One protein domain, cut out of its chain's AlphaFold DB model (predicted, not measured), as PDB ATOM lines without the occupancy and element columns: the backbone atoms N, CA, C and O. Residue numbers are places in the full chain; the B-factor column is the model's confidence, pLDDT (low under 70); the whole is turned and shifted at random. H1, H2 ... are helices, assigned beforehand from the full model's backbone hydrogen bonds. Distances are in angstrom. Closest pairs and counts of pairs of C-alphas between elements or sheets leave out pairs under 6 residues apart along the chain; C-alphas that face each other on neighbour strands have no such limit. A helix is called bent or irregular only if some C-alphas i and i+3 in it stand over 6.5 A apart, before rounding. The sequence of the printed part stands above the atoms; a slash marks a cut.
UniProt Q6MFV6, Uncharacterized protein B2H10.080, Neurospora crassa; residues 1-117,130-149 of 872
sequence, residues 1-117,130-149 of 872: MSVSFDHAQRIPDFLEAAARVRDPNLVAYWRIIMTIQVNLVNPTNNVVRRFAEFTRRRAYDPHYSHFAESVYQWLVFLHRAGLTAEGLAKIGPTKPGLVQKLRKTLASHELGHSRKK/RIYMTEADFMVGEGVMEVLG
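This is residues 1 to 117 and 130 to 149 of the 872 residues of the protein "Uncharacterized protein B2H10.080" of Neurospora crassa (UniProt Q6MFV6). The longest helix, H5, packs with H3 on one side of a core in which H2 and H6 run side by side and H9 crosses H6 closely. Small helices sit round this core: H1 packs on H5, H4 is near H5 towards one end of the long axis, and H7 and H8 lead away towards the other, while residues 39 to 50 make a long loop. The printed part has 137 residues and nine named helices, H1 to H9 in chain order, with no named strand: the class is all helix. The whole is compact, with a radius of gyration of the C-alphas of 16.1 A, yet elongated, spanning 57 by 36 by 25 A.

H5, residues 62 to 81, is 28.4 A long, from C-alpha 62 at (-4.024, -6.791, -22.005) to C-alpha 81 at (-15.547, -10.447, -47.715). It has a kink of 33 degrees near residue 69 and is irregular, C-alphas 63 and 66 being 8.1 A apart. H6, residues 84 to 94, 16.4 A, is irregular too, C-alphas 90 and 93 being 7.3 A apart. H3, residues 26 to 38, measures 18.2 A and H2, residues 11 to 21, 15.6 A. H1 is residues 5 to 9, H4 residues 51 to 56, H7 residues 98 to 102 and H8 residues 108 to 111. H9, residues 135 to 149, 21.0 A, ends with C-alpha 149 at (-27.858, 13.177, -43.758).

H5 is the hub, touching four helices. It touches H3 at a steep tilt of 46 degrees, the same way, the closest C-alphas being those of Ile 32 and Ala 68, 6.3 A apart. With residues 70 to 74 alone it touches H1, closest at the C-alphas of Ala 8 and Trp 74, 4.7 A. The same residues only just touch H2, with 3 pairs of C-alphas within 8 A, closest at Ile 11 and Val 71, 6.9 A. H5 and H6 touch only at the corner, and only just, with 3 pairs within 8 A, closest at the C-alphas of Leu 78 and Thr 84, 5.0 A. H4 is close to H5 but not clearly touching, closest at the C-alphas of Phe 51 and Tyr 72, 6.9 A. H2 and H3 form a helical hairpin that only just touches, with 3 pairs within 8 A, closest at the C-alphas of Ala 18 and Leu 26, 6.6 A. H2 touches H6 at a shallow tilt of 13 degrees, the same way, closest at the C-alphas of Ala 19 and Thr 94, 5.5 A. H6 touches H9 at a steep tilt of 57 degrees, with the C-alphas of Ala 89 and Gly 143 closest at 3.8 A. H7 touches H9, closest at the C-alphas of Val 99 and Val 144, 6.2 A; H8 is close to H9 but not clearly touching, closest at the C-alphas of Leu 111 and Leu 148, 6.8 A. Every O i to N i+4 pair is within hydrogen-bond range in H1, H2, H3, H4 and H7; the counts are 14 of 16 in H5, 5 of 7 in H6 and 9 of 11 in H9, and H8 is too short for such a pair.

The two C-alphas farthest apart, those of Met 1 and Lys 117, are 58.4 A apart. Residues 118 to 129 are cut out, with 28.4 A from C-alpha 117 to C-alpha 130. Of the links printed whole, H3 to H4 is long. The mean pLDDT of the printed part is 89.6; residues 1 to 5, residue 7 and residues 112 to 117 are under 70.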
ATOM      1  N   MET A   1      -9.041 -20.441 -26.054       32.50
ATOM      2  CA  MET A   1     -10.224 -21.067 -26.695       32.50
ATOM      3  C   MET A   1     -10.518 -20.274 -27.956       32.50
ATOM      4  O   MET A   1     -10.285 -19.076 -27.919       32.50
ATOM      5  N   SER A   2     -10.988 -20.877 -29.048       37.75
ATOM      6  CA  SER A   2     -11.405 -20.099 -30.224       37.75
ATOM      7  C   SER A   2     -12.697 -19.340 -29.915       37.75
ATOM      8  O   SER A   2     -13.732 -19.976 -29.709       37.75
ATOM      9  N   VAL A   3     -12.645 -18.006 -29.885       47.25
ATOM     10  CA  VAL A   3     -13.852 -17.161 -29.825       47.25
ATOM     11  C   VAL A   3     -14.779 -17.528 -30.993       47.25
ATOM     12  O   VAL A   3     -14.304 -17.756 -32.107       47.25
ATOM     13  N   SER A   4     -16.086 -17.660 -30.738       60.25
ATOM     14  CA  SER A   4     -17.038 -18.086 -31.769       60.25
ATOM     15  C   SER A   4     -17.365 -16.951 -32.744       60.25
ATOM     16  O   SER A   4     -17.365 -15.773 -32.381       60.25
ATOM     17  N   PHE A   5     -17.711 -17.312 -33.981       61.81
ATOM     18  CA  PHE A   5     -18.097 -16.365 -35.036       61.81
ATOM     19  C   PHE A   5     -19.253 -15.435 -34.608       61.81
ATOM     20  O   PHE A   5     -19.282 -14.263 -34.981       61.81
ATOM     21  N   ASP A   6     -20.145 -15.918 -33.738       71.06
ATOM     22  CA  ASP A   6     -21.271 -15.161 -33.172       71.06
ATOM     23  C   ASP A   6     -20.825 -13.957 -32.329       71.06
ATOM     24  O   ASP A   6     -21.549 -12.967 -32.236       71.06
ATOM     25  N   HIS A   7     -19.641 -14.015 -31.709       68.44
ATOM     26  CA  HIS A   7     -19.080 -12.890 -30.955       68.44
ATOM     27  C   HIS A   7     -18.523 -11.814 -31.892       68.44
ATOM     28  O   HIS A   7     -18.758 -10.628 -31.664       68.44
ATOM     29  N   ALA A   8     -17.865 -12.214 -32.985       70.94
ATOM     30  CA  ALA A   8     -17.395 -11.288 -34.014       70.94
ATOM     31  C   ALA A   8     -18.566 -10.542 -34.686       70.94
ATOM     32  O   ALA A   8     -18.486  -9.334 -34.902       70.94
ATOM     33  N   GLN A   9     -19.694 -11.217 -34.946       79.75
ATOM     34  CA  GLN A   9     -20.891 -10.567 -35.504       79.75
ATOM     35  C   GLN A   9     -21.505  -9.495 -34.584       79.75
ATOM     36  O   GLN A   9     -22.114  -8.549 -35.082       79.75
ATOM     37  N   ARG A  10     -21.329  -9.609 -33.260       90.94
ATOM     38  CA  ARG A  10     -21.917  -8.706 -32.251       90.94
ATOM     39  C   ARG A  10     -21.113  -7.427 -31.998       90.94
ATOM     40  O   ARG A  10     -21.581  -6.583 -31.238       90.94
ATOM     41  N   ILE A  11     -19.944  -7.247 -32.622       94.94
ATOM     42  CA  ILE A  11     -19.108  -6.045 -32.441       94.94
ATOM     43  C   ILE A  11     -19.884  -4.731 -32.689       94.94
ATOM     44  O   ILE A  11     -19.785  -3.842 -31.841       94.94
ATOM     45  N   PRO A  12     -20.706  -4.581 -33.751       95.38
ATOM     46  CA  PRO A  12     -21.503  -3.369 -33.940       95.38
ATOM     47  C   PRO A  12     -22.521  -3.130 -32.823       95.38
ATOM     48  O   PRO A  12     -22.597  -2.029 -32.287       95.38
ATOM     49  N   ASP A  13     -23.262  -4.167 -32.434       94.50
ATOM     50  CA  ASP A  13     -24.349  -4.057 -31.458       94.50
ATOM     51  C   ASP A  13     -23.798  -3.764 -30.046       94.50
ATOM     52  O   ASP A  13     -24.380  -2.988 -29.285       94.50
ATOM     53  N   PHE A  14     -22.623  -4.323 -29.724       95.44
ATOM     54  CA  PHE A  14     -21.845  -4.002 -28.526       95.44
ATOM     55  C   PHE A  14     -21.402  -2.533 -28.508       95.44
ATOM     56  O   PHE A  14     -21.607  -1.845 -27.507       95.44
ATOM     57  N   LEU A  15     -20.843  -2.021 -29.611       97.00
ATOM     58  CA  LEU A  15     -20.416  -0.621 -29.710       97.00
ATOM     59  C   LEU A  15     -21.605   0.350 -29.666       97.00
ATOM     60  O   LEU A  15     -21.508   1.402 -29.033       97.00
ATOM     61  N   GLU A  16     -22.744  -0.001 -30.272       95.06
ATOM     62  CA  GLU A  16     -23.987   0.769 -30.154       95.06
ATOM     63  C   GLU A  16     -24.502   0.812 -28.709       95.06
ATOM     64  O   GLU A  16     -24.928   1.869 -28.239       95.06
ATOM     65  N   ALA A  17     -24.449  -0.311 -27.983       95.44
ATOM     66  CA  ALA A  17     -24.825  -0.367 -26.573       95.44
ATOM     67  C   ALA A  17     -23.874   0.470 -25.699       95.44
ATOM     68  O   ALA A  17     -24.341   1.313 -24.928       95.44
ATOM     69  N   ALA A  18     -22.559   0.310 -25.873       95.56
ATOM     70  CA  ALA A  18     -21.523   1.066 -25.168       95.56
ATOM     71  C   ALA A  18     -21.646   2.585 -25.413       95.56
ATOM     72  O   ALA A  18     -21.614   3.378 -24.470       95.56
ATOM     73  N   ALA A  19     -21.882   3.007 -26.659       95.94
ATOM     74  CA  ALA A  19     -22.130   4.410 -27.000       95.94
ATOM     75  C   ALA A  19     -23.423   4.953 -26.371       95.94
ATOM     76  O   ALA A  19     -23.448   6.091 -25.896       95.94
ATOM     77  N   ARG A  20     -24.486   4.139 -26.313       94.88
ATOM     78  CA  ARG A  20     -25.776   4.511 -25.710       94.88
ATOM     79  C   ARG A  20     -25.678   4.741 -24.201       94.88
ATOM     80  O   ARG A  20     -26.304   5.675 -23.705       94.88
ATOM     81  N   VAL A  21     -24.881   3.939 -23.487       96.50
ATOM     82  CA  VAL A  21     -24.630   4.114 -22.039       96.50
ATOM     83  C   VAL A  21     -23.479   5.077 -21.721       96.50
ATOM     84  O   VAL A  21     -23.276   5.405 -20.555       96.50
ATOM     85  N   ARG A  22     -22.763   5.574 -22.744       94.94
ATOM     86  CA  ARG A  22     -21.548   6.406 -22.629       94.94
ATOM     87  C   ARG A  22     -20.423   5.718 -21.845       94.94
ATOM     88  O   ARG A  22     -19.825   6.321 -20.956       94.94
ATOM     89  N   ASP A  23     -20.149   4.462 -22.186       95.75
ATOM     90  CA  ASP A  23     -19.086   3.656 -21.581       95.75
ATOM     91  C   ASP A  23     -17.726   4.398 -21.626       95.75
ATOM     92  O   ASP A  23     -17.283   4.782 -22.717       95.75
ATOM     93  N   PRO A  24     -17.039   4.615 -20.484       95.94
ATOM     94  CA  PRO A  24     -15.744   5.300 -20.458       95.94
ATOM     95  C   PRO A  24     -14.661   4.565 -21.265       95.94
ATOM     96  O   PRO A  24     -13.741   5.197 -21.789       95.94
ATOM     97  N   ASN A  25     -14.786   3.247 -21.429       96.44
ATOM     98  CA  ASN A  25     -13.833   2.407 -22.149       96.44
ATOM     99  C   ASN A  25     -14.003   2.491 -23.674       96.44
ATOM    100  O   ASN A  25     -13.140   2.022 -24.416       96.44
ATOM    101  N   LEU A  26     -15.060   3.143 -24.177       95.56
ATOM    102  CA  LEU A  26     -15.346   3.258 -25.611       95.56
ATOM    103  C   LEU A  26     -14.208   3.924 -26.407       95.56
ATOM    104  O   LEU A  26     -13.985   3.586 -27.569       95.56
ATOM    105  N   VAL A  27     -13.434   4.818 -25.780       96.50
ATOM    106  CA  VAL A  27     -12.215   5.403 -26.372       96.50
ATOM    107  C   VAL A  27     -11.103   4.354 -26.528       96.50
ATOM    108  O   VAL A  27     -10.385   4.366 -27.531       96.50
ATOM    109  N   ALA A  28     -10.969   3.426 -25.576       95.94
ATOM    110  CA  ALA A  28     -10.026   2.314 -25.666       95.94
ATOM    111  C   ALA A  28     -10.479   1.289 -26.719       95.94
ATOM    112  O   ALA A  28      -9.675   0.917 -27.572       95.94
ATOM    113  N   TYR A  29     -11.764   0.918 -26.743       96.94
ATOM    114  CA  TYR A  29     -12.335   0.040 -27.773       96.94
ATOM    115  C   TYR A  29     -12.075   0.580 -29.187       96.94
ATOM    116  O   TYR A  29     -11.586  -0.144 -30.055       96.94
ATOM    117  N   TRP A  30     -12.296   1.877 -29.404       97.12
ATOM    118  CA  TRP A  30     -12.012   2.513 -30.689       97.12
ATOM    119  C   TRP A  30     -10.525   2.597 -31.033       97.12
ATOM    120  O   TRP A  30     -10.172   2.423 -32.199       97.12
ATOM    121  N   ARG A  31      -9.637   2.791 -30.049       96.00
ATOM    122  CA  ARG A  31      -8.184   2.689 -30.271       96.00
ATOM    123  C   ARG A  31      -7.805   1.288 -30.761       96.00
ATOM    124  O   ARG A  31      -7.079   1.179 -31.740       96.00
ATOM    125  N   ILE A  32      -8.346   0.241 -30.137       96.38
ATOM    126  CA  ILE A  32      -8.097  -1.161 -30.505       96.38
ATOM    127  C   ILE A  32      -8.543  -1.438 -31.946       96.38
ATOM    128  O   ILE A  32      -7.752  -1.953 -32.733       96.38
ATOM    129  N   ILE A  33      -9.766  -1.036 -32.316       97.12
ATOM    130  CA  ILE A  33     -10.301  -1.201 -33.679       97.12
ATOM    131  C   ILE A  33      -9.397  -0.519 -34.710       97.12
ATOM    132  O   ILE A  33      -8.967  -1.166 -35.663       97.12
ATOM    133  N   MET A  34      -9.060   0.758 -34.506       96.94
ATOM    134  CA  MET A  34      -8.226   1.508 -35.452       96.94
ATOM    135  C   MET A  34      -6.805   0.935 -35.551       96.94
ATOM    136  O   MET A  34      -6.288   0.777 -36.654       96.94
ATOM    137  N   THR A  35      -6.170   0.587 -34.425       95.81
ATOM    138  CA  THR A  35      -4.808   0.034 -34.420       95.81
ATOM    139  C   THR A  35      -4.745  -1.338 -35.088       95.81
ATOM    140  O   THR A  35      -3.798  -1.586 -35.841       95.81
ATOM    141  N   ILE A  36      -5.741  -2.208 -34.865       96.56
ATOM    142  CA  ILE A  36      -5.824  -3.500 -35.556       96.56
ATOM    143  C   ILE A  36      -6.067  -3.277 -37.050       96.56
ATOM    144  O   ILE A  36      -5.294  -3.790 -37.851       96.56
ATOM    145  N   GLN A  37      -7.060  -2.466 -37.430       96.62
ATOM    146  CA  GLN A  37      -7.421  -2.230 -38.832       96.62
ATOM    147  C   GLN A  37      -6.260  -1.669 -39.662       96.62
ATOM    148  O   GLN A  37      -5.912  -2.232 -40.696       96.62
ATOM    149  N   VAL A  38      -5.617  -0.593 -39.197       95.69
ATOM    150  CA  VAL A  38      -4.527   0.089 -39.928       95.69
ATOM    151  C   VAL A  38      -3.285  -0.804 -40.091       95.69
ATOM    152  O   VAL A  38      -2.456  -0.558 -40.960       95.69
ATOM    153  N   ASN A  39      -3.158  -1.868 -39.291       95.44
ATOM    154  CA  ASN A  39      -2.063  -2.836 -39.378       95.44
ATOM    155  C   ASN A  39      -2.523  -4.233 -39.843       95.44
ATOM    156  O   ASN A  39      -1.703  -5.151 -39.837       95.44
ATOM    157  N   LEU A  40      -3.799  -4.421 -40.214       96.44
ATOM    158  CA  LEU A  40      -4.410  -5.737 -40.457       96.44
ATOM    159  C   LEU A  40      -3.697  -6.505 -41.570       96.44
ATOM    160  O   LEU A  40      -3.437  -7.701 -41.449       96.44
ATOM    161  N   VAL A  41      -3.360  -5.787 -42.637       96.31
ATOM    162  CA  VAL A  41      -2.615  -6.276 -43.793       96.31
ATOM    163  C   VAL A  41      -1.160  -5.823 -43.670       96.31
ATOM    164  O   VAL A  41      -0.868  -4.697 -43.264       96.31
ATOM    165  N   ASN A  42      -0.218  -6.699 -44.007       93.12
ATOM    166  CA  ASN A  42       1.193  -6.346 -44.087       93.12
ATOM    167  C   ASN A  42       1.507  -5.710 -45.460       93.12
ATOM    168  O   ASN A  42       1.458  -6.427 -46.461       93.12
ATOM    169  N   PRO A  43       1.877  -4.415 -45.543       92.75
ATOM    170  CA  PRO A  43       1.971  -3.693 -46.821       92.75
ATOM    171  C   PRO A  43       3.064  -4.215 -47.766       92.75
ATOM    172  O   PRO A  43       3.030  -3.939 -48.957       92.75
ATOM    173  N   THR A  44       4.037  -4.982 -47.264       95.44
ATOM    174  CA  THR A  44       5.124  -5.552 -48.082       95.44
ATOM    175  C   THR A  44       4.695  -6.775 -48.900       95.44
ATOM    176  O   THR A  44       5.346  -7.100 -49.886       95.44
ATOM    177  N   ASN A  45       3.650  -7.501 -48.485       95.56
ATOM    178  CA  ASN A  45       3.234  -8.749 -49.143       95.56
ATOM    179  C   ASN A  45       1.711  -8.961 -49.221       95.56
ATOM    180  O   ASN A  45       1.271 -10.024 -49.650       95.56
ATOM    181  N   ASN A  46       0.916  -7.981 -48.787       93.50
ATOM    182  CA  ASN A  46      -0.547  -8.009 -48.727       93.50
ATOM    183  C   ASN A  46      -1.152  -9.216 -47.977       93.50
ATOM    184  O   ASN A  46      -2.316  -9.561 -48.167       93.50
ATOM    185  N   VAL A  47      -0.387  -9.839 -47.072       96.75
ATOM    186  CA  VAL A  47      -0.875 -10.927 -46.213       96.75
ATOM    187  C   VAL A  47      -1.466 -10.355 -44.924       96.75
ATOM    188  O   VAL A  47      -0.868  -9.492 -44.279       96.75
ATOM    189  N   VAL A  48      -2.625 -10.876 -44.519       97.00
ATOM    190  CA  VAL A  48      -3.250 -10.595 -43.216       97.00
ATOM    191  C   VAL A  48      -2.326 -11.051 -42.078       97.00
ATOM    192  O   VAL A  48      -1.971 -12.230 -41.994       97.00
ATOM    193  N   ARG A  49      -1.955 -10.122 -41.191       96.69
ATOM    194  CA  ARG A  49      -1.132 -10.385 -39.998       96.69
ATOM    195  C   ARG A  49      -1.815 -11.353 -39.044       96.69
ATOM    196  O   ARG A  49      -3.034 -11.350 -38.923       96.69
ATOM    197  N   ARG A  50      -1.036 -12.127 -38.290       96.31
ATOM    198  CA  ARG A  50      -1.563 -12.996 -37.224       96.31
ATOM    199  C   ARG A  50      -1.844 -12.175 -35.965       96.31
ATOM    200  O   ARG A  50      -1.033 -11.334 -35.593       96.31
ATOM    201  N   PHE A  51      -2.923 -12.485 -35.238       95.38
ATOM    202  CA  PHE A  51      -3.309 -11.768 -34.005       95.38
ATOM    203  C   PHE A  51      -2.161 -11.599 -32.983       95.38
ATOM    204  O   PHE A  51      -1.988 -10.527 -32.407       95.38
ATOM    205  N   ALA A  52      -1.302 -12.612 -32.838       93.50
ATOM    206  CA  ALA A  52      -0.141 -12.570 -31.945       93.50
ATOM    207  C   ALA A  52       0.891 -11.462 -32.276       93.50
ATOM    208  O   ALA A  52       1.640 -11.048 -31.391       93.50
ATOM    209  N   GLU A  53       0.939 -10.946 -33.513       92.69
ATOM    210  CA  GLU A  53       1.783  -9.790 -33.870       92.69
ATOM    211  C   GLU A  53       1.333  -8.514 -33.138       92.69
ATOM    212  O   GLU A  53       2.168  -7.711 -32.719       92.69
ATOM    213  N   PHE A  54       0.023  -8.345 -32.931       91.81
ATOM    214  CA  PHE A  54      -0.561  -7.191 -32.244       91.81
ATOM    215  C   PHE A  54      -0.294  -7.263 -30.736       91.81
ATOM    216  O   PHE A  54       0.095  -6.264 -30.127       91.81
ATOM    217  N   THR A  55      -0.403  -8.459 -30.146       86.06
ATOM    218  CA  THR A  55      -0.064  -8.713 -28.736       86.06
ATOM    219  C   THR A  55       1.409  -8.411 -28.453       86.06
ATOM    220  O   THR A  55       1.718  -7.660 -27.530       86.06
ATOM    221  N   ARG A  56       2.331  -8.920 -29.290       81.88
ATOM    222  CA  ARG A  56       3.784  -8.681 -29.158       81.88
ATOM    223  C   ARG A  56       4.153  -7.197 -29.230       81.88
ATOM    224  O   ARG A  56       5.070  -6.766 -28.541       81.88
ATOM    225  N   ARG A  57       3.428  -6.410 -30.030       80.56
ATOM    226  CA  ARG A  57       3.635  -4.959 -30.185       80.56
ATOM    227  C   ARG A  57       3.017  -4.110 -29.062       80.56
ATOM    228  O   ARG A  57       3.100  -2.890 -29.145       80.56
ATOM    229  N   ARG A  58       2.371  -4.721 -28.053       82.62
ATOM    230  CA  ARG A  58       1.530  -4.027 -27.050       82.62
ATOM    231  C   ARG A  58       0.523  -3.064 -27.705       82.62
ATOM    232  O   ARG A  58       0.275  -1.969 -27.211       82.62
ATOM    233  N   ALA A  59      -0.055  -3.478 -28.837       81.88
ATOM    234  CA  ALA A  59      -0.973  -2.667 -29.644       81.88
ATOM    235  C   ALA A  59      -2.294  -2.320 -28.922       81.88
ATOM    236  O   ALA A  59      -3.041  -1.448 -29.364       81.88
ATOM    237  N   TYR A  60      -2.583  -3.018 -27.825       88.56
ATOM    238  CA  TYR A  60      -3.735  -2.844 -26.956       88.56
ATOM    239  C   TYR A  60      -3.348  -3.197 -25.511       88.56
ATOM    240  O   TYR A  60      -2.379  -3.922 -25.278       88.56
ATOM    241  N   ASP A  61      -4.113  -2.688 -24.545       89.75
ATOM    242  CA  ASP A  61      -3.982  -3.058 -23.132       89.75
ATOM    243  C   ASP A  61      -4.444  -4.521 -22.931       89.75
ATOM    244  O   ASP A  61      -5.547  -4.858 -23.384       89.75
ATOM    245  N   PRO A  62      -3.653  -5.398 -22.273       91.38
ATOM    246  CA  PRO A  62      -4.024  -6.791 -22.005       91.38
ATOM    247  C   PRO A  62      -5.408  -6.990 -21.368       91.38
ATOM    248  O   PRO A  62      -6.043  -8.015 -21.634       91.38
ATOM    249  N   HIS A  63      -5.911  -6.015 -20.602       93.50
ATOM    250  CA  HIS A  63      -7.259  -6.037 -20.024       93.50
ATOM    251  C   HIS A  63      -8.365  -6.184 -21.088       93.50
ATOM    252  O   HIS A  63      -9.383  -6.828 -20.848       93.50
ATOM    253  N   TYR A  64      -8.145  -5.669 -22.303       94.62
ATOM    254  CA  TYR A  64      -9.088  -5.764 -23.425       94.62
ATOM    255  C   TYR A  64      -8.772  -6.904 -24.408       94.62
ATOM    256  O   TYR A  64      -9.289  -6.909 -25.524       94.62
ATOM    257  N   SER A  65      -7.937  -7.874 -24.026       92.81
ATOM    258  CA  SER A  65      -7.481  -8.973 -24.895       92.81
ATOM    259  C   SER A  65      -8.609  -9.731 -25.610       92.81
ATOM    260  O   SER A  65      -8.544  -9.886 -26.829       92.81
ATOM    261  N   HIS A  66      -9.677 -10.124 -24.909       92.81
ATOM    262  CA  HIS A  66     -10.837 -10.796 -25.521       92.81
ATOM    263  C   HIS A  66     -11.602  -9.912 -26.523       92.81
ATOM    264  O   HIS A  66     -12.080 -10.399 -27.552       92.81
ATOM    265  N   PHE A  67     -11.699  -8.605 -26.254       94.12
ATOM    266  CA  PHE A  67     -12.303  -7.653 -27.188       94.12
ATOM    267  C   PHE A  67     -11.414  -7.465 -28.425       94.12
ATOM    268  O   PHE A  67     -11.910  -7.515 -29.546       94.12
ATOM    269  N   ALA A  68     -10.097  -7.336 -28.235       95.56
ATOM    270  CA  ALA A  68      -9.125  -7.245 -29.319       95.56
ATOM    271  C   ALA A  68      -9.127  -8.496 -30.218       95.56
ATOM    272  O   ALA A  68      -9.062  -8.356 -31.437       95.56
ATOM    273  N   GLU A  69      -9.265  -9.700 -29.649       94.75
ATOM    274  CA  GLU A  69      -9.394 -10.940 -30.429       94.75
ATOM    275  C   GLU A  69     -10.696 -10.948 -31.247       94.75
ATOM    276  O   GLU A  69     -10.669 -11.204 -32.451       94.75
ATOM    277  N   SER A  70     -11.821 -10.593 -30.619       95.00
ATOM    278  CA  SER A  70     -13.138 -10.536 -31.272       95.00
ATOM    279  C   SER A  70     -13.172  -9.510 -32.416       95.00
ATOM    280  O   SER A  70     -13.675  -9.799 -33.502       95.00
ATOM    281  N   VAL A  71     -12.577  -8.331 -32.202       96.25
ATOM    282  CA  VAL A  71     -12.404  -7.281 -33.220       96.25
ATOM    283  C   VAL A  71     -11.477  -7.738 -34.342       96.25
ATOM    284  O   VAL A  71     -11.804  -7.530 -35.505       96.25
ATOM    285  N   TYR A  72     -10.352  -8.385 -34.032       96.31
ATOM    286  CA  TYR A  72      -9.465  -8.944 -35.053       96.31
ATOM    287  C   TYR A  72     -10.201  -9.969 -35.928       96.31
ATOM    288  O   TYR A  72     -10.144  -9.871 -37.149       96.31
ATOM    289  N   GLN A  73     -10.948 -10.906 -35.335       95.75
ATOM    290  CA  GLN A  73     -11.724 -11.888 -36.099       95.75
ATOM    291  C   GLN A  73     -12.791 -11.222 -36.984       95.75
ATOM    292  O   GLN A  73     -12.937 -11.594 -38.149       95.75
ATOM    293  N   TRP A  74     -13.487 -10.206 -36.464       96.25
ATOM    294  CA  TRP A  74     -14.465  -9.410 -37.212       96.25
ATOM    295  C   TRP A  74     -13.828  -8.671 -38.400       96.25
ATOM    296  O   TRP A  74     -14.303  -8.804 -39.526       96.25
ATOM    297  N   LEU A  75     -12.707  -7.973 -38.192       96.75
ATOM    298  CA  LEU A  75     -11.994  -7.255 -39.255       96.75
ATOM    299  C   LEU A  75     -11.394  -8.210 -40.304       96.75
ATOM    300  O   LEU A  75     -11.475  -7.928 -41.497       96.75
ATOM    301  N   VAL A  76     -10.865  -9.374 -39.902       96.44
ATOM    302  CA  VAL A  76     -10.407 -10.418 -40.841       96.44
ATOM    303  C   VAL A  76     -11.563 -10.963 -41.686       96.44
ATOM    304  O   VAL A  76     -11.370 -11.222 -42.875       96.44
ATOM    305  N   PHE A  77     -12.755 -11.131 -41.105       95.62
ATOM    306  CA  PHE A  77     -13.952 -11.524 -41.851       95.62
ATOM    307  C   PHE A  77     -14.360 -10.449 -42.867       95.62
ATOM    308  O   PHE A  77     -14.489 -10.765 -44.049       95.62
ATOM    309  N   LEU A  78     -14.486  -9.185 -42.444       95.75
ATOM    310  CA  LEU A  78     -14.847  -8.075 -43.335       95.75
ATOM    311  C   LEU A  78     -13.841  -7.904 -44.478       95.75
ATOM    312  O   LEU A  78     -14.241  -7.804 -45.633       95.75
ATOM    313  N   HIS A  79     -12.541  -7.941 -44.180       95.88
ATOM    314  CA  HIS A  79     -11.488  -7.823 -45.187       95.88
ATOM    315  C   HIS A  79     -11.547  -8.950 -46.229       95.88
ATOM    316  O   HIS A  79     -11.461  -8.685 -47.425       95.88
ATOM    317  N   ARG A  80     -11.779 -10.199 -45.802       95.31
ATOM    318  CA  ARG A  80     -11.944 -11.345 -46.719       95.31
ATOM    319  C   ARG A  80     -13.242 -11.307 -47.528       95.31
ATOM    320  O   ARG A  80     -13.291 -11.916 -48.590       95.31
ATOM    321  N   ALA A  81     -14.272 -10.632 -47.027       95.06
ATOM    322  CA  ALA A  81     -15.547 -10.447 -47.715       95.06
ATOM    323  C   ALA A  81     -15.584  -9.192 -48.612       95.06
ATOM    324  O   ALA A  81     -16.587  -8.965 -49.278       95.06
ATOM    325  N   GLY A  82     -14.542  -8.349 -48.593       95.31
ATOM    326  CA  GLY A  82     -14.542  -7.015 -49.211       95.31
ATOM    327  C   GLY A  82     -15.271  -5.933 -48.397       95.31
ATOM    328  O   GLY A  82     -15.033  -4.751 -48.613       95.31
ATOM    329  N   LEU A  83     -16.063  -6.317 -47.389       96.19
ATOM    330  CA  LEU A  83     -17.006  -5.475 -46.635       96.19
ATOM    331  C   LEU A  83     -16.361  -4.548 -45.577       96.19
ATOM    332  O   LEU A  83     -16.928  -4.286 -44.511       96.19
ATOM    333  N   THR A  84     -15.123  -4.111 -45.808       96.19
ATOM    334  CA  THR A  84     -14.345  -3.337 -44.824       96.19
ATOM    335  C   THR A  84     -14.918  -1.934 -44.636       96.19
ATOM    336  O   THR A  84     -15.054  -1.480 -43.497       96.19
ATOM    337  N   ALA A  85     -15.295  -1.269 -45.730       95.88
ATOM    338  CA  ALA A  85     -15.838   0.084 -45.694       95.88
ATOM    339  C   ALA A  85     -17.204   0.114 -44.994       95.88
ATOM    340  O   ALA A  85     -17.412   0.893 -44.070       95.88
ATOM    341  N   GLU A  86     -18.102  -0.797 -45.364       94.62
ATOM    342  CA  GLU A  86     -19.469  -0.922 -44.856       94.62
ATOM    343  C   GLU A  86     -19.483  -1.300 -43.374       94.62
ATOM    344  O   GLU A  86     -20.272  -0.756 -42.599       94.62
ATOM    345  N   GLY A  87     -18.606  -2.221 -42.964       95.56
ATOM    346  CA  GLY A  87     -18.492  -2.640 -41.570       95.56
ATOM    347  C   GLY A  87     -17.978  -1.522 -40.662       95.56
ATOM    348  O   GLY A  87     -18.540  -1.303 -39.586       95.56
ATOM    349  N   LEU A  88     -16.965  -0.773 -41.112       97.31
ATOM    350  CA  LEU A  88     -16.433   0.391 -40.400       97.31
ATOM    351  C   LEU A  88     -17.409   1.577 -40.398       97.31
ATOM    352  O   LEU A  88     -17.586   2.216 -39.359       97.31
ATOM    353  N   ALA A  89     -18.099   1.826 -41.512       95.44
ATOM    354  CA  ALA A  89     -19.158   2.823 -41.610       95.44
ATOM    355  C   ALA A  89     -20.320   2.492 -40.658       95.44
ATOM    356  O   ALA A  89     -20.719   3.355 -39.876       95.44
ATOM    357  N   LYS A  90     -20.808   1.238 -40.629       94.62
ATOM    358  CA  LYS A  90     -21.893   0.811 -39.721       94.62
ATOM    359  C   LYS A  90     -21.592   1.184 -38.267       94.62
ATOM    360  O   LYS A  90     -22.482   1.665 -37.570       94.62
ATOM    361  N   ILE A  91     -20.357   0.972 -37.805       96.50
ATOM    362  CA  ILE A  91     -19.981   1.285 -36.419       96.50
ATOM    363  C   ILE A  91     -19.599   2.754 -36.201       96.50
ATOM    364  O   ILE A  91     -19.669   3.220 -35.064       96.50
ATOM    365  N   GLY A  92     -19.226   3.500 -37.244       96.38
ATOM    366  CA  GLY A  92     -18.672   4.856 -37.156       96.38
ATOM    367  C   GLY A  92     -19.445   5.876 -36.301       96.38
ATOM    368  O   GLY A  92     -18.801   6.589 -35.525       96.38
ATOM    369  N   PRO A  93     -20.794   5.904 -36.312       95.44
ATOM    370  CA  PRO A  93     -21.612   6.717 -35.399       95.44
ATOM    371  C   PRO A  93     -21.346   6.512 -33.900       95.44
ATOM    372  O   PRO A  93     -21.703   7.374 -33.096       95.44
ATOM    373  N   THR A  94     -20.702   5.408 -33.509       96.62
ATOM    374  CA  THR A  94     -20.307   5.118 -32.120       96.62
ATOM    375  C   THR A  94     -18.943   5.708 -31.729       96.62
ATOM    376  O   THR A  94     -18.591   5.666 -30.551       96.62
ATOM    377  N   LYS A  95     -18.156   6.265 -32.668       96.44
ATOM    378  CA  LYS A  95     -16.809   6.802 -32.392       96.44
ATOM    379  C   LYS A  95     -16.887   8.087 -31.552       96.44
ATOM    380  O   LYS A  95     -17.439   9.084 -32.034       96.44
ATOM    381  N   PRO A  96     -16.325   8.114 -30.323       95.56
ATOM    382  CA  PRO A  96     -16.441   9.256 -29.420       95.56
ATOM    383  C   PRO A  96     -16.035  10.583 -30.069       95.56
ATOM    384  O   PRO A  96     -14.934  10.725 -30.600       95.56
ATOM    385  N   GLY A  97     -16.939  11.562 -30.030       93.06
ATOM    386  CA  GLY A  97     -16.704  12.914 -30.535       93.06
ATOM    387  C   GLY A  97     -16.731  13.083 -32.059       93.06
ATOM    388  O   GLY A  97     -16.756  14.227 -32.509       93.06
ATOM    389  N   LEU A  98     -16.753  12.018 -32.875       94.06
ATOM    390  CA  LEU A  98     -16.658  12.156 -34.338       94.06
ATOM    391  C   LEU A  98     -17.891  12.852 -34.939       94.06
ATOM    392  O   LEU A  98     -17.744  13.767 -35.747       94.06
ATOM    393  N   VAL A  99     -19.092  12.493 -34.477       92.44
ATOM    394  CA  VAL A  99     -20.355  13.138 -34.887       92.44
ATOM    395  C   VAL A  99     -20.335  14.638 -34.566       92.44
ATOM    396  O   VAL A  99     -20.769  15.460 -35.368       92.44
ATOM    397  N   GLN A 100     -19.794  15.014 -33.405       92.50
ATOM    398  CA  GLN A 100     -19.667  16.404 -32.969       92.50
ATOM    399  C   GLN A 100     -18.550  17.151 -33.716       92.50
ATOM    400  O   GLN A 100     -18.706  18.339 -33.981       92.50
ATOM    401  N   LYS A 101     -17.453  16.470 -34.080       92.25
ATOM    402  CA  LYS A 101     -16.368  17.020 -34.908       92.25
ATOM    403  C   LYS A 101     -16.892  17.372 -36.302       92.25
ATOM    404  O   LYS A 101     -16.754  18.516 -36.715       92.25
ATOM    405  N   LEU A 102     -17.557  16.428 -36.973       91.25
ATOM    406  CA  LEU A 102     -18.100  16.621 -38.322       91.25
ATOM    407  C   LEU A 102     -19.220  17.676 -38.366       91.25
ATOM    408  O   LEU A 102     -19.228  18.526 -39.253       91.25
ATOM    409  N   ARG A 103     -20.098  17.727 -37.352       89.38
ATOM    410  CA  ARG A 103     -21.100  18.805 -37.210       89.38
ATOM    411  C   ARG A 103     -20.517  20.209 -37.019       89.38
ATOM    412  O   ARG A 103     -21.257  21.169 -37.181       89.38
ATOM    413  N   LYS A 104     -19.241  20.339 -36.639       88.19
ATOM    414  CA  LYS A 104     -18.551  21.635 -36.510       88.19
ATOM    415  C   LYS A 104     -17.759  22.033 -37.759       88.19
ATOM    416  O   LYS A 104     -17.266  23.153 -37.804       88.19
ATOM    417  N   THR A 105     -17.599  21.134 -38.731       88.00
ATOM    418  CA  THR A 105     -16.844  21.388 -39.971       88.00
ATOM    419  C   THR A 105     -17.733  21.492 -41.207       88.00
ATOM    420  O   THR A 105     -17.371  22.205 -42.136       88.00
ATOM    421  N   LEU A 106     -18.883  20.809 -41.222       86.06
ATOM    422  CA  LEU A 106     -19.903  20.966 -42.264       86.06
ATOM    423  C   LEU A 106     -20.534  22.366 -42.213       86.06
ATOM    424  O   LEU A 106     -20.723  22.937 -41.136       86.06
ATOM    425  N   ALA A 107     -20.903  22.896 -43.375       82.94
ATOM    426  CA  ALA A 107     -21.639  24.143 -43.502       82.94
ATOM    427  C   ALA A 107     -23.094  23.996 -43.015       82.94
ATOM    428  O   ALA A 107     -23.703  22.922 -43.061       82.94
ATOM    429  N   SER A 108     -23.697  25.113 -42.597       79.00
ATOM    430  CA  SER A 108     -25.088  25.180 -42.114       79.00
ATOM    431  C   SER A 108     -26.096  24.551 -43.087       79.00
ATOM    432  O   SER A 108     -27.022  23.854 -42.668       79.00
ATOM    433  N   HIS A 109     -25.889  24.742 -44.392       77.19
ATOM    434  CA  HIS A 109     -26.767  24.239 -45.447       77.19
ATOM    435  C   HIS A 109     -26.639  22.731 -45.722       77.19
ATOM    436  O   HIS A 109     -27.551  22.157 -46.312       77.19
ATOM    437  N   GLU A 110     -25.557  22.084 -45.282       82.31
ATOM    438  CA  GLU A 110     -25.353  20.628 -45.381       82.31
ATOM    439  C   GLU A 110     -26.005  19.898 -44.194       82.31
ATOM    440  O   GLU A 110     -26.535  18.794 -44.329       82.31
ATOM    441  N   LEU A 111     -26.013  20.556 -43.028       78.38
ATOM    442  CA  LEU A 111     -26.669  20.098 -41.798       78.38
ATOM    443  C   LEU A 111     -28.197  20.287 -41.822       78.38
ATOM    444  O   LEU A 111     -28.922  19.606 -41.094       78.38
ATOM    445  N   GLY A 112     -28.693  21.227 -42.631       69.56
ATOM    446  CA  GLY A 112     -30.117  21.532 -42.766       69.56
ATOM    447  C   GLY A 112     -30.855  20.621 -43.752       69.56
ATOM    448  O   GLY A 112     -30.332  20.219 -44.787       69.56
ATOM    449  N   HIS A 113     -32.136  20.344 -43.491       65.31
ATOM    450  CA  HIS A 113     -32.994  19.585 -44.423       65.31
ATOM    451  C   HIS A 113     -33.542  20.442 -45.572       65.31
ATOM    452  O   HIS A 113     -33.905  19.920 -46.623       65.31
ATOM    453  N   SER A 114     -33.537  21.766 -45.411       59.88
ATOM    454  CA  SER A 114     -33.964  22.747 -46.418       59.88
ATOM    455  C   SER A 114     -32.815  23.191 -47.341       59.88
ATOM    456  O   SER A 114     -32.752  24.362 -47.709       59.88
ATOM    457  N   ARG A 115     -31.930  22.260 -47.738       64.50
ATOM    458  CA  ARG A 115     -30.606  22.486 -48.377       64.50
ATOM    459  C   ARG A 115     -30.548  23.543 -49.491       64.50
ATOM    460  O   ARG A 115     -29.532  24.209 -49.642       64.50
ATOM    461  N   LYS A 116     -31.624  23.719 -50.272       56.84
ATOM    462  CA  LYS A 116     -31.705  24.746 -51.336       56.84
ATOM    463  C   LYS A 116     -32.222  26.120 -50.894       56.84
ATOM    464  O   LYS A 116     -31.957  27.089 -51.590       56.84
ATOM    465  N   LYS A 117     -32.969  26.221 -49.788       55.91
ATOM    466  CA  LYS A 117     -33.472  27.508 -49.264       55.91
ATOM    467  C   LYS A 117     -32.444  28.232 -48.402       55.91
ATOM    468  O   LYS A 117     -32.458  29.450 -48.361       55.91
ATOM    469  N   ARG A 130      -7.915  18.984 -42.067       88.25
ATOM    470  CA  ARG A 130      -7.829  17.519 -42.256       88.25
ATOM    471  C   ARG A 130      -8.511  16.755 -41.104       88.25
ATOM    472  O   ARG A 130      -8.018  16.719 -39.975       88.25
ATOM    473  N   ILE A 131      -9.659  16.137 -41.390       87.62
ATOM    474  CA  ILE A 131     -10.483  15.440 -40.384       87.62
ATOM    475  C   ILE A 131     -10.007  14.000 -40.177       87.62
ATOM    476  O   ILE A 131      -9.938  13.552 -39.027       87.62
ATOM    477  N   TYR A 132      -9.686  13.320 -41.277       92.06
ATOM    478  CA  TYR A 132      -9.299  11.914 -41.355       92.06
ATOM    479  C   TYR A 132      -7.782  11.793 -41.550       92.06
ATOM    480  O   TYR A 132      -7.198  12.546 -42.331       92.06
ATOM    481  N   MET A 133      -7.143  10.860 -40.837       92.62
ATOM    482  CA  MET A 133      -5.687  10.642 -40.908       92.62
ATOM    483  C   MET A 133      -5.320   9.339 -41.623       92.62
ATOM    484  O   MET A 133      -4.190   9.185 -42.077       92.62
ATOM    485  N   THR A 134      -6.278   8.421 -41.744       93.62
ATOM    486  CA  THR A 134      -6.145   7.127 -42.417       93.62
ATOM    487  C   THR A 134      -7.376   6.856 -43.281       93.62
ATOM    488  O   THR A 134      -8.443   7.424 -43.045       93.62
ATOM    489  N   GLU A 135      -7.256   5.949 -44.249       93.62
ATOM    490  CA  GLU A 135      -8.391   5.427 -45.026       93.62
ATOM    491  C   GLU A 135      -9.485   4.844 -44.109       93.62
ATOM    492  O   GLU A 135     -10.670   5.124 -44.274       93.62
ATOM    493  N   ALA A 136      -9.080   4.135 -43.052       94.94
ATOM    494  CA  ALA A 136      -9.992   3.626 -42.033       94.94
ATOM    495  C   ALA A 136     -10.725   4.749 -41.270       94.94
ATOM    496  O   ALA A 136     -11.891   4.582 -40.926       94.94
ATOM    497  N   ASP A 137     -10.097   5.909 -41.018       94.44
ATOM    498  CA  ASP A 137     -10.802   7.065 -40.439       94.44
ATOM    499  C   ASP A 137     -11.845   7.646 -41.400       94.44
ATOM    500  O   ASP A 137     -12.876   8.122 -40.927       94.44
ATOM    501  N   PHE A 138     -11.587   7.602 -42.711       94.94
ATOM    502  CA  PHE A 138     -12.530   8.033 -43.744       94.94
ATOM    503  C   PHE A 138     -13.725   7.074 -43.856       94.94
ATOM    504  O   PHE A 138     -14.857   7.531 -43.736       94.94
ATOM    505  N   MET A 139     -13.506   5.756 -43.944       96.31
ATOM    506  CA  MET A 139     -14.585   4.745 -43.936       96.31
ATOM    507  C   MET A 139     -15.486   4.869 -42.693       96.31
ATOM    508  O   MET A 139     -16.712   4.821 -42.770       96.31
ATOM    509  N   VAL A 140     -14.871   5.094 -41.530       96.00
ATOM    510  CA  VAL A 140     -15.564   5.379 -40.264       96.00
ATOM    511  C   VAL A 140     -16.295   6.734 -40.290       96.00
ATOM    512  O   VAL A 140     -17.314   6.899 -39.618       96.00
ATOM    513  N   GLY A 141     -15.789   7.702 -41.053       94.56
ATOM    514  CA  GLY A 141     -16.408   9.002 -41.305       94.56
ATOM    515  C   GLY A 141     -17.659   8.924 -42.177       94.56
ATOM    516  O   GLY A 141     -18.660   9.544 -41.829       94.56
ATOM    517  N   GLU A 142     -17.652   8.121 -43.241       93.25
ATOM    518  CA  GLU A 142     -18.784   7.994 -44.174       93.25
ATOM    519  C   GLU A 142     -20.068   7.517 -43.485       93.25
ATOM    520  O   GLU A 142     -21.134   8.104 -43.663       93.25
ATOM    521  N   GLY A 143     -19.970   6.537 -42.583       91.81
ATOM    522  CA  GLY A 143     -21.116   6.117 -41.770       91.81
ATOM    523  C   GLY A 143     -21.639   7.197 -40.814       91.81
ATOM    524  O   GLY A 143     -22.824   7.215 -40.476       91.81
ATOM    525  N   VAL A 144     -20.787   8.144 -40.405       92.94
ATOM    526  CA  VAL A 144     -21.232   9.345 -39.686       92.94
ATOM    527  C   VAL A 144     -21.879  10.344 -40.642       92.94
ATOM    528  O   VAL A 144     -22.905  10.914 -40.279       92.94
ATOM    529  N   MET A 145     -21.352  10.525 -41.855       91.06
ATOM    530  CA  MET A 145     -21.973  11.372 -42.878       91.06
ATOM    531  C   MET A 145     -23.384  10.885 -43.235       91.06
ATOM    532  O   MET A 145     -24.293  11.712 -43.263       91.06
ATOM    533  N   GLU A 146     -23.620   9.570 -43.377       87.88
ATOM    534  CA  GLU A 146     -24.981   9.021 -43.532       87.88
ATOM    535  C   GLU A 146     -25.904   9.480 -42.389       87.88
ATOM    536  O   GLU A 146     -26.968  10.044 -42.640       87.88
ATOM    537  N   VAL A 147     -25.479   9.318 -41.130       88.62
ATOM    538  CA  VAL A 147     -26.264   9.719 -39.945       88.62
ATOM    539  C   VAL A 147     -26.470  11.238 -39.846       88.62
ATOM    540  O   VAL A 147     -27.462  11.688 -39.269       88.62
ATOM    541  N   LEU A 148     -25.576  12.049 -40.416       89.00
ATOM    542  CA  LEU A 148     -25.755  13.501 -40.539       89.00
ATOM    543  C   LEU A 148     -26.690  13.891 -41.695       89.00
ATOM    544  O   LEU A 148     -27.320  14.944 -41.627       89.00
ATOM    545  N   GLY A 149     -26.857  13.029 -42.701       84.69
ATOM    546  CA  GLY A 149     -27.858  13.177 -43.758       84.69
ATOM    547  C   GLY A 149     -29.304  12.903 -43.315       84.69
ATOM    548  O   GLY A 149     -30.239  13.277 -44.029       84.69
TER     549      GLY A 149